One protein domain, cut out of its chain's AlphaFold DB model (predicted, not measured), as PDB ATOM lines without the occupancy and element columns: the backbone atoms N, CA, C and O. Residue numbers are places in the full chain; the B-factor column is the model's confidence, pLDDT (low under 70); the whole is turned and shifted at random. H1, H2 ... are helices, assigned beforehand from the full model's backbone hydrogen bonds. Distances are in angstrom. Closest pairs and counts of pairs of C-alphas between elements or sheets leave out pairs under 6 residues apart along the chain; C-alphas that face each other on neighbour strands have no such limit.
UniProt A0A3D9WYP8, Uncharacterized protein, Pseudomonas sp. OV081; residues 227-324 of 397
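This is residues 227 to 324 of the 397 residues of an uncharacterized protein of Pseudomonas sp. OV081 (UniProt A0A3D9WYP8). The longest helix, H5, makes a helical hairpin with H4, and with H1 the two form a loosely joined three-helix bundle; H2 folds back along H1, and the short H3 lies across the end of the bundle where H1 and H4 begin and H5 ends. H6 packs on the first residues of H4, 262 to 265, and beyond it the short H7 with the last residues makes the far end of the domain. The printed part has 98 residues with seven named helices, H1 to H7 in order along the chain, and no named strand; its class is all helix. It is compact, with a radius of gyration of the C-alphas of 14.1 A and spans of 43 by 32 by 20 A.

H5, residues 280 to 296, measures 24.2 A from first to last C-alpha and begins at C-alpha 280 (101.708, 98.701, 110.513). H4 is residues 262 to 273, 17.1 A, and H1 is residues 227 to 240, 19.6 A, from C-alpha 227 at (74.950, 101.012, 118.068). H2 is residues 244 to 250, H3 residues 253 to 259, and H6 residues 302 to 310, 11.7 A. H7 is residues 315 to 318, ending at C-alpha 318 (85.922, 128.492, 106.201).

H5 and H1 are the hubs, touching three helices each. H5 and H4, a hairpin, touch at a shallow tilt of 10 degrees, opposite ways; their closest C-alphas, Ile 264 and Val 291, are 6.1 A apart. H1 touches H5 with residues 239 to 240 alone, the closest C-alphas, Ile 239 and Met 286, being 5.3 A apart; the tilt of 36 degrees is only just steep. H1 and H4 are close but not clearly touching, with the C-alphas of Lys 236 and Ile 267 7.4 A apart. H1 and H2, a hairpin, touch at Ala 238 and Leu 247, whose C-alphas are 5.2 A apart. H3 is about perpendicular to H1, at 74 degrees, and touches it at Ile 228 and Leu 255, C-alphas 6.3 A apart. H3 and H5 only just touch, with 3 pairs of C-alphas within 8 A, the closest being Ser 256 and Leu 294 at 6.3 A. H6 touches H4 at a steep tilt of 39 degrees, the C-alphas of Thr 265 and Ala 304 being 5.1 A apart. H7 touches no helix but is near H6. In H1, H2, H3, H5 and H6 every O i to N i+4 pair is within hydrogen-bond range; in H4 6 of 8 are, and H7 is too short for such a pair.

The C-alphas farthest apart, of Gln 278 and Asp 320, are 44.2 A apart. The printed part has no cut, and no link is long. Mean pLDDT of the printed part is 76.9; residues 227 to 229, 272 to 281 and 312 to 322 are under 70.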
ATOM      1  N   PRO A 227      74.433 101.338 119.385       57.88
ATOM      2  CA  PRO A 227      74.950 101.012 118.068       57.88
ATOM      3  C   PRO A 227      76.250 101.782 117.853       57.88
ATOM      4  O   PRO A 227      77.252 101.162 117.589       57.88
ATOM      5  N   ILE A 228      76.289 103.101 118.070       62.81
ATOM      6  CA  ILE A 228      77.427 103.939 117.653       62.81
ATOM      7  C   ILE A 228      78.715 103.654 118.439       62.81
ATOM      8  O   ILE A 228      79.746 103.416 117.826       62.81
ATOM      9  N   SER A 229      78.699 103.632 119.774       68.88
ATOM     10  CA  SER A 229      79.927 103.413 120.561       68.88
ATOM     11  C   SER A 229      80.467 101.984 120.426       68.88
ATOM     12  O   SER A 229      81.676 101.802 120.262       68.88
ATOM     13  N   ALA A 230      79.591 100.972 120.440       70.94
ATOM     14  CA  ALA A 230      79.982  99.584 120.200       70.94
ATOM     15  C   ALA A 230      80.420  99.372 118.745       70.94
ATOM     16  O   ALA A 230      81.419  98.702 118.508       70.94
ATOM     17  N   TYR A 231      79.747 100.001 117.782       82.06
ATOM     18  CA  TYR A 231      80.131 100.012 116.372       82.06
ATOM     19  C   TYR A 231      81.512 100.632 116.170       82.06
ATOM     20  O   TYR A 231      82.377  99.988 115.584       82.06
ATOM     21  N   ILE A 232      81.775 101.815 116.735       82.81
ATOM     22  CA  ILE A 232      83.096 102.457 116.694       82.81
ATOM     23  C   ILE A 232      84.143 101.539 117.336       82.81
ATOM     24  O   ILE A 232      85.203 101.313 116.757       82.81
ATOM     25  N   LYS A 233      83.854 100.944 118.500       82.94
ATOM     26  CA  LYS A 233      84.768  99.996 119.160       82.94
ATOM     27  C   LYS A 233      85.044  98.758 118.297       82.94
ATOM     28  O   LYS A 233      86.196  98.325 118.210       82.94
ATOM     29  N   ASN A 234      84.022  98.204 117.649       83.38
ATOM     30  CA  ASN A 234      84.135  97.034 116.779       83.38
ATOM     31  C   ASN A 234      84.924  97.362 115.506       83.38
ATOM     32  O   ASN A 234      85.835  96.608 115.167       83.38
ATOM     33  N   LEU A 235      84.674  98.521 114.888       85.44
ATOM     34  CA  LEU A 235      85.458  99.046 113.768       85.44
ATOM     35  C   LEU A 235      86.936  99.182 114.140       85.44
ATOM     36  O   LEU A 235      87.799  98.631 113.458       85.44
ATOM     37  N   LYS A 236      87.241  99.859 115.256       86.19
ATOM     38  CA  LYS A 236      88.619 100.015 115.746       86.19
ATOM     39  C   LYS A 236      89.285  98.663 115.986       86.19
ATOM     40  O   LYS A 236      90.427  98.451 115.589       86.19
ATOM     41  N   THR A 237      88.554  97.720 116.576       83.81
ATOM     42  CA  THR A 237      89.052  96.364 116.833       83.81
ATOM     43  C   THR A 237      89.331  95.602 115.535       83.81
ATOM     44  O   THR A 237      90.353  94.924 115.441       83.81
ATOM     45  N   ALA A 238      88.455  95.702 114.532       84.69
ATOM     46  CA  ALA A 238      88.651  95.077 113.226       84.69
ATOM     47  C   ALA A 238      89.887  95.645 112.506       84.69
ATOM     48  O   ALA A 238      90.698  94.877 111.984       84.69
ATOM     49  N   ILE A 239      90.074  96.969 112.569       84.31
ATOM     50  CA  ILE A 239      91.239  97.672 112.015       84.31
ATOM     51  C   ILE A 239      92.532  97.206 112.689       84.31
ATOM     52  O   ILE A 239      93.449  96.768 111.995       84.31
ATOM     53  N   SER A 240      92.600  97.229 114.026       81.31
ATOM     54  CA  SER A 240      93.794  96.803 114.773       81.31
ATOM     55  C   SER A 240      94.116  95.313 114.589       81.31
ATOM     56  O   SER A 240      95.270  94.912 114.712       81.31
ATOM     57  N   LYS A 241      93.119  94.476 114.272       79.12
ATOM     58  CA  LYS A 241      93.319  93.053 113.946       79.12
ATOM     59  C   LYS A 241      93.787  92.806 112.508       79.12
ATOM     60  O   LYS A 241      94.146  91.673 112.197       79.12
ATOM     61  N   GLY A 242      93.773  93.811 111.629       77.12
ATOM     62  CA  GLY A 242      94.232  93.658 110.246       77.12
ATOM     63  C   GLY A 242      93.328  92.784 109.360       77.12
ATOM     64  O   GLY A 242      93.802  92.283 108.341       77.12
ATOM     65  N   SER A 243      92.069  92.541 109.749       79.44
ATOM     66  CA  SER A 243      91.178  91.588 109.068       79.44
ATOM     67  C   SER A 243      90.099  92.297 108.254       79.44
ATOM     68  O   SER A 243      89.197  92.915 108.819       79.44
ATOM     69  N   LEU A 244      90.158  92.138 106.927       82.62
ATOM     70  CA  LEU A 244      89.145  92.672 106.014       82.62
ATOM     71  C   LEU A 244      87.770  92.043 106.277       82.62
ATOM     72  O   LEU A 244      86.786  92.765 106.352       82.62
ATOM     73  N   GLN A 245      87.713  90.727 106.510       83.88
ATOM     74  CA  GLN A 245      86.459  90.036 106.826       83.88
ATOM     75  C   GLN A 245      85.821  90.596 108.102       83.88
ATOM     76  O   GLN A 245      84.638  90.895 108.119       83.88
ATOM     77  N   ALA A 246      86.617  90.824 109.154       81.94
ATOM     78  CA  ALA A 246      86.096  91.379 110.401       81.94
ATOM     79  C   ALA A 246      85.600  92.822 110.236       81.94
ATOM     80  O   ALA A 246      84.686  93.232 110.944       81.94
ATOM     81  N   LEU A 247      86.204  93.592 109.323       86.00
ATOM     82  CA  LEU A 247      85.724  94.924 108.964       86.00
ATOM     83  C   LEU A 247      84.399  94.829 108.202       86.00
ATOM     84  O   LEU A 247      83.491  95.601 108.482       86.00
ATOM     85  N   GLU A 248      84.267  93.887 107.270       86.19
ATOM     86  CA  GLU A 248      83.033  93.666 106.511       86.19
ATOM     87  C   GLU A 248      81.879  93.186 107.387       86.19
ATOM     88  O   GLU A 248      80.779  93.719 107.271       86.19
ATOM     89  N   ASP A 249      82.143  92.258 108.304       81.38
ATOM     90  CA  ASP A 249      81.135  91.696 109.202       81.38
ATOM     91  C   ASP A 249      80.584  92.736 110.187       81.38
ATOM     92  O   ASP A 249      79.438  92.634 110.621       81.38
ATOM     93  N   CYS A 250      81.396  93.732 110.567       84.56
ATOM     94  CA  CYS A 250      80.985  94.751 111.530       84.56
ATOM     95  C   CYS A 250      80.548  96.078 110.900       84.56
ATOM     96  O   CYS A 250      79.988  96.901 111.622       84.56
ATOM     97  N   PHE A 251      80.786  96.312 109.603       88.06
ATOM     98  CA  PHE A 251      80.483  97.582 108.940       88.06
ATOM     99  C   PHE A 251      78.982  97.762 108.665       88.06
ATOM    100  O   PHE A 251      78.377  96.988 107.928       88.06
ATOM    101  N   ASP A 252      78.403  98.855 109.168       83.50
ATOM    102  CA  ASP A 252      77.011  99.239 108.937       83.50
ATOM    103  C   ASP A 252      76.944 100.666 108.342       83.50
ATOM    104  O   ASP A 252      77.340 101.634 109.009       83.50
ATOM    105  N   PRO A 253      76.444 100.834 107.099       80.94
ATOM    106  CA  PRO A 253      76.318 102.143 106.457       80.94
ATOM    107  C   PRO A 253      75.389 103.114 107.202       80.94
ATOM    108  O   PRO A 253      75.683 104.305 107.291       80.94
ATOM    109  N   ALA A 254      74.274 102.630 107.756       76.12
ATOM    110  CA  ALA A 254      73.304 103.472 108.448       76.12
ATOM    111  C   ALA A 254      73.867 103.974 109.783       76.12
ATOM    112  O   ALA A 254      73.689 105.140 110.137       76.12
ATOM    113  N   LEU A 255      74.593 103.120 110.510       77.44
ATOM    114  CA  LEU A 255      75.281 103.528 111.734       77.44
ATOM    115  C   LEU A 255      76.452 104.461 111.451       77.44
ATOM    116  O   LEU A 255      76.618 105.434 112.185       77.44
ATOM    117  N   SER A 256      77.201 104.225 110.370       83.75
ATOM    118  CA  SER A 256      78.260 105.132 109.916       83.75
ATOM    119  C   SER A 256      77.731 106.554 109.779       83.75
ATOM    120  O   SER A 256      78.276 107.479 110.380       83.75
ATOM    121  N   VAL A 257      76.646 106.740 109.015       79.69
ATOM    122  CA  VAL A 257      76.077 108.072 108.745       79.69
ATOM    123  C   VAL A 257      75.634 108.751 110.039       79.69
ATOM    124  O   VAL A 257      75.848 109.949 110.215       79.69
ATOM    125  N   ARG A 258      75.089 107.983 110.990       76.00
ATOM    126  CA  ARG A 258      74.694 108.493 112.311       76.00
ATOM    127  C   ARG A 258      75.872 108.930 113.188       76.00
ATOM    128  O   ARG A 258      75.665 109.779 114.049       76.00
ATOM    129  N   CYS A 259      77.072 108.373 112.999       76.62
ATOM    130  CA  CYS A 259      78.283 108.820 113.705       76.62
ATOM    131  C   CYS A 259      78.760 110.197 113.216       76.62
ATOM    132  O   CYS A 259      79.408 110.932 113.958       76.62
ATOM    133  N   GLY A 260      78.430 110.542 111.970       82.06
ATOM    134  CA  GLY A 260      78.817 111.794 111.338       82.06
ATOM    135  C   GLY A 260      80.297 111.864 110.918       82.06
ATOM    136  O   GLY A 260      81.070 110.930 111.141       82.06
ATOM    137  N   PRO A 261      80.713 112.990 110.308       80.88
ATOM    138  CA  PRO A 261      82.044 113.171 109.714       80.88
ATOM    139  C   PRO A 261      83.230 112.974 110.669       80.88
ATOM    140  O   PRO A 261      84.303 112.561 110.234       80.88
ATOM    141  N   ALA A 262      83.040 113.229 111.970       83.19
ATOM    142  CA  ALA A 262      84.087 113.101 112.988       83.19
ATOM    143  C   ALA A 262      84.656 111.675 113.092       83.19
ATOM    144  O   ALA A 262      85.814 111.496 113.468       83.19
ATOM    145  N   LEU A 263      83.878 110.661 112.694       87.00
ATOM    146  CA  LEU A 263      84.345 109.278 112.649       87.00
ATOM    147  C   LEU A 263      85.534 109.103 111.689       87.00
ATOM    148  O   LEU A 263      86.450 108.336 111.978       87.00
ATOM    149  N   ILE A 264      85.564 109.835 110.570       87.06
ATOM    150  CA  ILE A 264      86.676 109.763 109.613       87.06
ATOM    151  C   ILE A 264      87.966 110.269 110.266       87.06
ATOM    152  O   ILE A 264      88.992 109.593 110.183       87.06
ATOM    153  N   THR A 265      87.911 111.405 110.969       85.31
ATOM    154  CA  THR A 265      89.045 111.926 111.746       85.31
ATOM    155  C   THR A 265      89.525 110.901 112.773       85.31
ATOM    156  O   THR A 265      90.722 110.628 112.880       85.31
ATOM    157  N   GLU A 266      88.603 110.311 113.532       86.00
ATOM    158  CA  GLU A 266      88.938 109.369 114.596       86.00
ATOM    159  C   GLU A 266      89.688 108.139 114.058       86.00
ATOM    160  O   GLU A 266      90.714 107.738 114.614       86.00
ATOM    161  N   ILE A 267      89.240 107.588 112.926       87.25
ATOM    162  CA  ILE A 267      89.901 106.462 112.255       87.25
ATOM    163  C   ILE A 267      91.250 106.878 111.641       87.25
ATOM    164  O   ILE A 267      92.234 106.145 111.764       87.25
ATOM    165  N   LEU A 268      91.352 108.073 111.047       82.81
ATOM    166  CA  LEU A 268      92.626 108.619 110.556       82.81
ATOM    167  C   LEU A 268      93.631 108.876 111.687       82.81
ATOM    168  O   LEU A 268      94.835 108.779 111.467       82.81
ATOM    169  N   THR A 269      93.171 109.148 112.908       78.56
ATOM    170  CA  THR A 269      94.050 109.338 114.075       78.56
ATOM    171  C   THR A 269      94.733 108.032 114.489       78.56
ATOM    172  O   THR A 269      95.894 108.048 114.904       78.56
ATOM    173  N   MET A 270      94.079 106.879 114.296       74.56
ATOM    174  CA  MET A 270      94.703 105.565 114.523       74.56
ATOM    175  C   MET A 270      95.908 105.329 113.604       74.56
ATOM    176  O   MET A 270      96.890 104.718 114.019       74.56
ATOM    177  N   TYR A 271      95.875 105.885 112.387       71.19
ATOM    178  CA  TYR A 271      97.006 105.864 111.454       71.19
ATOM    179  C   TYR A 271      98.267 106.514 112.050       71.19
ATOM    180  O   TYR A 271      99.384 106.095 111.754       71.19
ATOM    181  N   HIS A 272      98.099 107.542 112.893       63.88
ATOM    182  CA  HIS A 272      99.202 108.302 113.492       63.88
ATOM    183  C   HIS A 272      99.782 107.645 114.750       63.88
ATOM    184  O   HIS A 272     100.972 107.806 115.036       63.88
ATOM    185  N   GLN A 273      98.961 106.912 115.508       62.41
ATOM    186  CA  GLN A 273      99.326 106.406 116.836       62.41
ATOM    187  C   GLN A 273     100.129 105.086 116.807       62.41
ATOM    188  O   GLN A 273     100.932 104.851 117.709       62.41
ATOM    189  N   GLU A 274     100.027 104.251 115.763       54.72
ATOM    190  CA  GLU A 274     100.672 102.917 115.700       54.72
ATOM    191  C   GLU A 274     102.058 102.889 115.000       54.72
ATOM    192  O   GLU A 274     102.398 101.985 114.237       54.72
ATOM    193  N   ASN A 275     102.912 103.878 115.266       49.12
ATOM    194  CA  ASN A 275     104.125 104.152 114.477       49.12
ATOM    195  C   ASN A 275     105.378 103.272 114.753       49.12
ATOM    196  O   ASN A 275     106.498 103.754 114.563       49.12
ATOM    197  N   ARG A 276     105.268 102.018 115.240       51.22
ATOM    198  CA  ARG A 276     106.471 101.253 115.680       51.22
ATOM    199  C   ARG A 276     106.585  99.746 115.369       51.22
ATOM    200  O   ARG A 276     107.574  99.160 115.806       51.22
ATOM    201  N   THR A 277     105.694  99.084 114.621       51.22
ATOM    202  CA  THR A 277     105.802  97.611 114.418       51.22
ATOM    203  C   THR A 277     105.385  97.099 113.031       51.22
ATOM    204  O   THR A 277     104.720  97.769 112.255       51.22
ATOM    205  N   GLN A 278     105.801  95.873 112.689       49.19
ATOM    206  CA  GLN A 278     105.615  95.222 111.379       49.19
ATOM    207  C   GLN A 278     104.135  94.973 110.998       49.19
ATOM    208  O   GLN A 278     103.817  94.843 109.815       49.19
ATOM    209  N   THR A 279     103.225  95.006 111.976       58.47
ATOM    210  CA  THR A 279     101.757  95.054 111.820       58.47
ATOM    211  C   THR A 279     101.261  96.324 111.105       58.47
ATOM    212  O   THR A 279     100.178  96.320 110.524       58.47
ATOM    213  N   GLN A 280     102.079  97.380 111.032       68.38
ATOM    214  CA  GLN A 280     101.708  98.701 110.513       68.38
ATOM    215  C   GLN A 280     101.273  98.709 109.042       68.38
ATOM    216  O   GLN A 280     100.371  99.455 108.680       68.38
ATOM    217  N   LYS A 281     101.853  97.878 108.161       68.62
ATOM    218  CA  LYS A 281     101.416  97.847 106.747       68.62
ATOM    219  C   LYS A 281      99.983  97.331 106.593       68.62
ATOM    220  O   LYS A 281      99.261  97.832 105.736       68.62
ATOM    221  N   GLN A 282      99.591  96.353 107.409       72.06
ATOM    222  CA  GLN A 282      98.244  95.781 107.393       72.06
ATOM    223  C   GLN A 282      97.246  96.719 108.073       72.06
ATOM    224  O   GLN A 282      96.221  97.014 107.464       72.06
ATOM    225  N   THR A 283      97.572  97.282 109.246       73.06
ATOM    226  CA  THR A 283      96.720  98.298 109.887       73.06
ATOM    227  C   THR A 283      96.510  99.498 108.963       73.06
ATOM    228  O   THR A 283      95.378  99.920 108.747       73.06
ATOM    229  N   ASN A 284      97.574 100.004 108.330       78.19
ATOM    230  CA  ASN A 284      97.479 101.130 107.403       78.19
ATOM    231  C   ASN A 284      96.595 100.816 106.197       78.19
ATOM    232  O   ASN A 284      95.957 101.726 105.683       78.19
ATOM    233  N   GLN A 285      96.565  99.570 105.720       80.50
ATOM    234  CA  GLN A 285      95.639  99.183 104.660       80.50
ATOM    235  C   GLN A 285      94.195  99.121 105.182       80.50
ATOM    236  O   GLN A 285      93.313  99.676 104.540       80.50
ATOM    237  N   MET A 286      93.961  98.566 106.375       85.00
ATOM    238  CA  MET A 286      92.617  98.494 106.970       85.00
ATOM    239  C   MET A 286      92.026  99.863 107.307       85.00
ATOM    240  O   MET A 286      90.835 100.083 107.100       85.00
ATOM    241  N   VAL A 287      92.845 100.805 107.783       85.31
ATOM    242  CA  VAL A 287      92.422 102.199 107.985       85.31
ATOM    243  C   VAL A 287      91.929 102.791 106.663       85.31
ATOM    244  O   VAL A 287      90.859 103.393 106.631       85.31
ATOM    245  N   LYS A 288      92.665 102.581 105.561       84.50
ATOM    246  CA  LYS A 288      92.261 103.065 104.230       84.50
ATOM    247  C   LYS A 288      90.944 102.441 103.787       84.50
ATOM    248  O   LYS A 288      90.039 103.170 103.390       84.50
ATOM    249  N   ASP A 289      90.832 101.120 103.891       86.38
ATOM    250  CA  ASP A 289      89.640 100.383 103.469       86.38
ATOM    251  C   ASP A 289      88.405 100.824 104.277       86.38
ATOM    252  O   ASP A 289      87.326 101.014 103.713       86.38
ATOM    253  N   CYS A 290      88.571 101.085 105.579       89.50
ATOM    254  CA  CYS A 290      87.514 101.618 106.438       89.50
ATOM    255  C   CYS A 290      87.083 103.034 106.023       89.50
ATOM    256  O   CYS A 290      85.894 103.271 105.813       89.50
ATOM    257  N   VAL A 291      88.024 103.969 105.835       89.44
ATOM    258  CA  VAL A 291      87.693 105.355 105.447       89.44
ATOM    259  C   VAL A 291      86.993 105.407 104.086       89.44
ATOM    260  O   VAL A 291      86.026 106.149 103.927       89.44
ATOM    261  N   ILE A 292      87.419 104.588 103.118       88.62
ATOM    262  CA  ILE A 292      86.743 104.494 101.816       88.62
ATOM    263  C   ILE A 292      85.289 104.042 101.998       88.62
ATOM    264  O   ILE A 292      84.390 104.677 101.448       88.62
ATOM    265  N   LYS A 293      85.045 102.989 102.792       89.56
ATOM    266  CA  LYS A 293      83.685 102.501 103.070       89.56
ATOM    267  C   LYS A 293      82.823 103.570 103.753       89.56
ATOM    268  O   LYS A 293      81.669 103.741 103.371       89.56
ATOM    269  N   LEU A 294      83.378 104.322 104.707       90.69
ATOM    270  CA  LEU A 294      82.681 105.428 105.376       90.69
ATOM    271  C   LEU A 294      82.247 106.515 104.382       90.69
ATOM    272  O   LEU A 294      81.088 106.923 104.377       90.69
ATOM    273  N   ILE A 295      83.141 106.942 103.489       89.31
ATOM    274  CA  ILE A 295      82.812 107.957 102.479       89.31
ATOM    275  C   ILE A 295      81.767 107.422 101.491       89.31
ATOM    276  O   ILE A 295      80.800 108.109 101.172       89.31
ATOM    277  N   GLN A 296      81.901 106.167 101.053       85.69
ATOM    278  CA  GLN A 296      80.921 105.517 100.176       85.69
ATOM    279  C   GLN A 296      79.544 105.342 100.832       85.69
ATOM    280  O   GLN A 296      78.536 105.348 100.128       85.69
ATOM    281  N   ALA A 297      79.485 105.219 102.161       86.19
ATOM    282  CA  ALA A 297      78.238 105.215 102.924       86.19
ATOM    283  C   ALA A 297      77.582 106.606 103.031       86.19
ATOM    284  O   ALA A 297      76.449 106.703 103.496       86.19
ATOM    285  N   GLY A 298      78.257 107.667 102.576       83.31
ATOM    286  CA  GLY A 298      77.726 109.028 102.524       83.31
ATOM    287  C   GLY A 298      78.251 109.960 103.614       83.31
ATOM    288  O   GLY A 298      77.674 111.028 103.810       83.31
ATOM    289  N   LEU A 299      79.318 109.590 104.334       87.75
ATOM    290  CA  LEU A 299      79.965 110.528 105.254       87.75
ATOM    291  C   LEU A 299      80.753 111.560 104.457       87.75
ATOM    292  O   LEU A 299      81.532 111.203 103.577       87.75
ATOM    293  N   ASP A 300      80.583 112.828 104.821       85.56
ATOM    294  CA  ASP A 300      81.345 113.932 104.253       85.56
ATOM    295  C   ASP A 300      82.794 113.908 104.785       85.56
ATOM    296  O   ASP A 300      82.997 114.086 105.989       85.56
ATOM    297  N   PRO A 301      83.816 113.686 103.937       86.38
ATOM    298  CA  PRO A 301      85.211 113.710 104.365       86.38
ATOM    299  C   PRO A 301      85.792 115.129 104.465       86.38
ATOM    300  O   PRO A 301      86.935 115.280 104.900       86.38
ATOM    301  N   TYR A 302      85.049 116.169 104.075       84.44
ATOM    302  CA  TYR A 302      85.536 117.547 104.062       84.44
ATOM    303  C   TYR A 302      85.962 118.068 105.446       84.44
ATOM    304  O   TYR A 302      87.058 118.629 105.548       84.44
ATOM    305  N   PRO A 303      85.209 117.839 106.544       83.62
ATOM    306  CA  PRO A 303      85.658 118.229 107.881       83.62
ATOM    307  C   PRO A 303      86.974 117.555 108.283       83.62
ATOM    308  O   PRO A 303      87.859 118.212 108.826       83.62
ATOM    309  N   ALA A 304      87.141 116.272 107.946       83.12
ATOM    310  CA  ALA A 304      88.369 115.535 108.233       83.12
ATOM    311  C   ALA A 304      89.568 116.066 107.426       83.12
ATOM    312  O   ALA A 304      90.680 116.122 107.953       83.12
ATOM    313  N   TYR A 305      89.361 116.502 106.176       84.19
ATOM    314  CA  TYR A 305      90.393 117.190 105.387       84.19
ATOM    315  C   TYR A 305      90.859 118.474 106.083       84.19
ATOM    316  O   TYR A 305      92.061 118.668 106.278       84.19
ATOM    317  N   LEU A 306      89.914 119.328 106.487       80.56
ATOM    318  CA  LEU A 306      90.216 120.600 107.147       80.56
ATOM    319  C   LEU A 306      90.998 120.393 108.443       80.56
ATOM    320  O   LEU A 306      91.991 121.078 108.691       80.56
ATOM    321  N   GLU A 307      90.583 119.419 109.245       80.81
ATOM    322  CA  GLU A 307      91.255 119.093 110.494       80.81
ATOM    323  C   GLU A 307      92.669 118.551 110.249       80.81
ATOM    324  O   GLU A 307      93.624 118.998 110.883       80.81
ATOM    325  N   THR A 308      92.830 117.658 109.269       79.06
ATOM    326  CA  THR A 308      94.119 117.022 108.961       79.06
ATOM    327  C   THR A 308      95.133 118.007 108.371       79.06
ATOM    328  O   THR A 308      96.313 117.956 108.712       79.06
ATOM    329  N   VAL A 309      94.698 118.903 107.478       77.19
ATOM    330  CA  VAL A 309      95.593 119.816 106.742       77.19
ATOM    331  C   VAL A 309      95.792 121.145 107.469       77.19
ATOM    332  O   VAL A 309      96.891 121.699 107.450       77.19
ATOM    333  N   HIS A 310      94.748 121.666 108.116       75.69
ATOM    334  CA  HIS A 310      94.768 122.998 108.722       75.69
ATOM    335  C   HIS A 310      94.721 122.982 110.256       75.69
ATOM    336  O   HIS A 310      94.910 124.037 110.863       75.69
ATOM    337  N   GLY A 311      94.495 121.827 110.897       70.88
ATOM    338  CA  GLY A 311      94.431 121.702 112.357       70.88
ATOM    339  C   GLY A 311      93.227 122.410 112.988       70.88
ATOM    340  O   GLY A 311      93.296 122.799 114.153       70.88
ATOM    341  N   ARG A 312      92.153 122.651 112.219       65.44
ATOM    342  CA  ARG A 312      90.977 123.423 112.655       65.44
ATOM    343  C   ARG A 312      89.703 122.581 112.636       65.44
ATOM    344  O   ARG A 312      89.425 121.893 111.660       65.44
ATOM    345  N   PHE A 313      88.921 122.696 113.709       57.56
ATOM    346  CA  PHE A 313      87.649 122.008 113.931       57.56
ATOM    347  C   PHE A 313      86.480 122.920 113.529       57.56
ATOM    348  O   PHE A 313      85.890 123.593 114.367       57.56
ATOM    349  N   GLY A 314      86.121 122.956 112.246       56.00
ATOM    350  CA  GLY A 314      84.852 123.567 111.849       56.00
ATOM    351  C   GLY A 314      84.792 124.012 110.401       56.00
ATOM    352  O   GLY A 314      85.551 124.876 109.980       56.00
ATOM    353  N   ALA A 315      83.809 123.502 109.656       54.69
ATOM    354  CA  ALA A 315      83.456 124.040 108.341       54.69
ATOM    355  C   ALA A 315      83.044 125.528 108.413       54.69
ATOM    356  O   ALA A 315      83.217 126.260 107.442       54.69
ATOM    357  N   MET A 316      82.547 125.986 109.573       56.94
ATOM    358  CA  MET A 316      82.140 127.376 109.805       56.94
ATOM    359  C   MET A 316      83.295 128.375 109.686       56.94
ATOM    360  O   MET A 316      83.101 129.454 109.135       56.94
ATOM    361  N   ASP A 317      84.506 127.991 110.099       58.97
ATOM    362  CA  ASP A 317      85.701 128.846 110.033       58.97
ATOM    363  C   ASP A 317      86.161 129.124 108.591       58.97
ATOM    364  O   ASP A 317      87.021 129.975 108.360       58.97
ATOM    365  N   PHE A 318      85.596 128.401 107.621       66.56
ATOM    366  CA  PHE A 318      85.922 128.492 106.201       66.56
ATOM    367  C   PHE A 318      84.733 128.948 105.344       66.56
ATOM    368  O   PHE A 318      84.860 128.977 104.124       66.56
ATOM    369  N   ILE A 319      83.598 129.344 105.940       64.69
ATOM    370  CA  ILE A 319      82.443 129.874 105.187       64.69
ATOM    371  C   ILE A 319      82.845 131.111 104.373       64.69
ATOM    372  O   ILE A 319      82.454 131.246 103.215       64.69
ATOM    373  N   ASP A 320      83.675 131.976 104.960       62.47
ATOM    374  CA  ASP A 320      84.109 133.229 104.333       62.47
ATOM    375  C   ASP A 320      85.250 133.040 103.318       62.47
ATOM    376  O   ASP A 320      85.522 133.927 102.510       62.47
ATOM    377  N   SER A 321      85.930 131.889 103.339       67.88
ATOM    378  CA  SER A 321      87.017 131.561 102.411       67.88
ATOM    379  C   SER A 321      87.122 130.043 102.231       67.88
ATOM    380  O   SER A 321      88.044 129.423 102.776       67.88
ATOM    381  N   PRO A 322      86.188 129.425 101.486       67.00
ATOM    382  CA  PRO A 322      86.203 127.987 101.284       67.00
ATOM    383  C   PRO A 322      87.494 127.579 100.558       67.00
ATOM    384  O   PRO A 322      87.866 128.234  99.578       67.00
ATOM    385  N   PRO A 323      88.189 126.517 101.009       70.88
ATOM    386  CA  PRO A 323      89.342 125.970 100.313       70.88
ATOM    387  C   PRO A 323      89.063 125.778  98.826       70.88
ATOM    388  O   PRO A 323      88.033 125.219  98.437       70.88
ATOM    389  N   ASN A 324      89.996 126.222  97.990       81.50
ATOM    390  CA  ASN A 324      89.848 126.110  96.550       81.50
ATOM    391  C   ASN A 324      89.912 124.620  96.151       81.50
ATOM    392  O   ASN A 324      90.906 123.962  96.465       81.50
TER     393      ASN A 324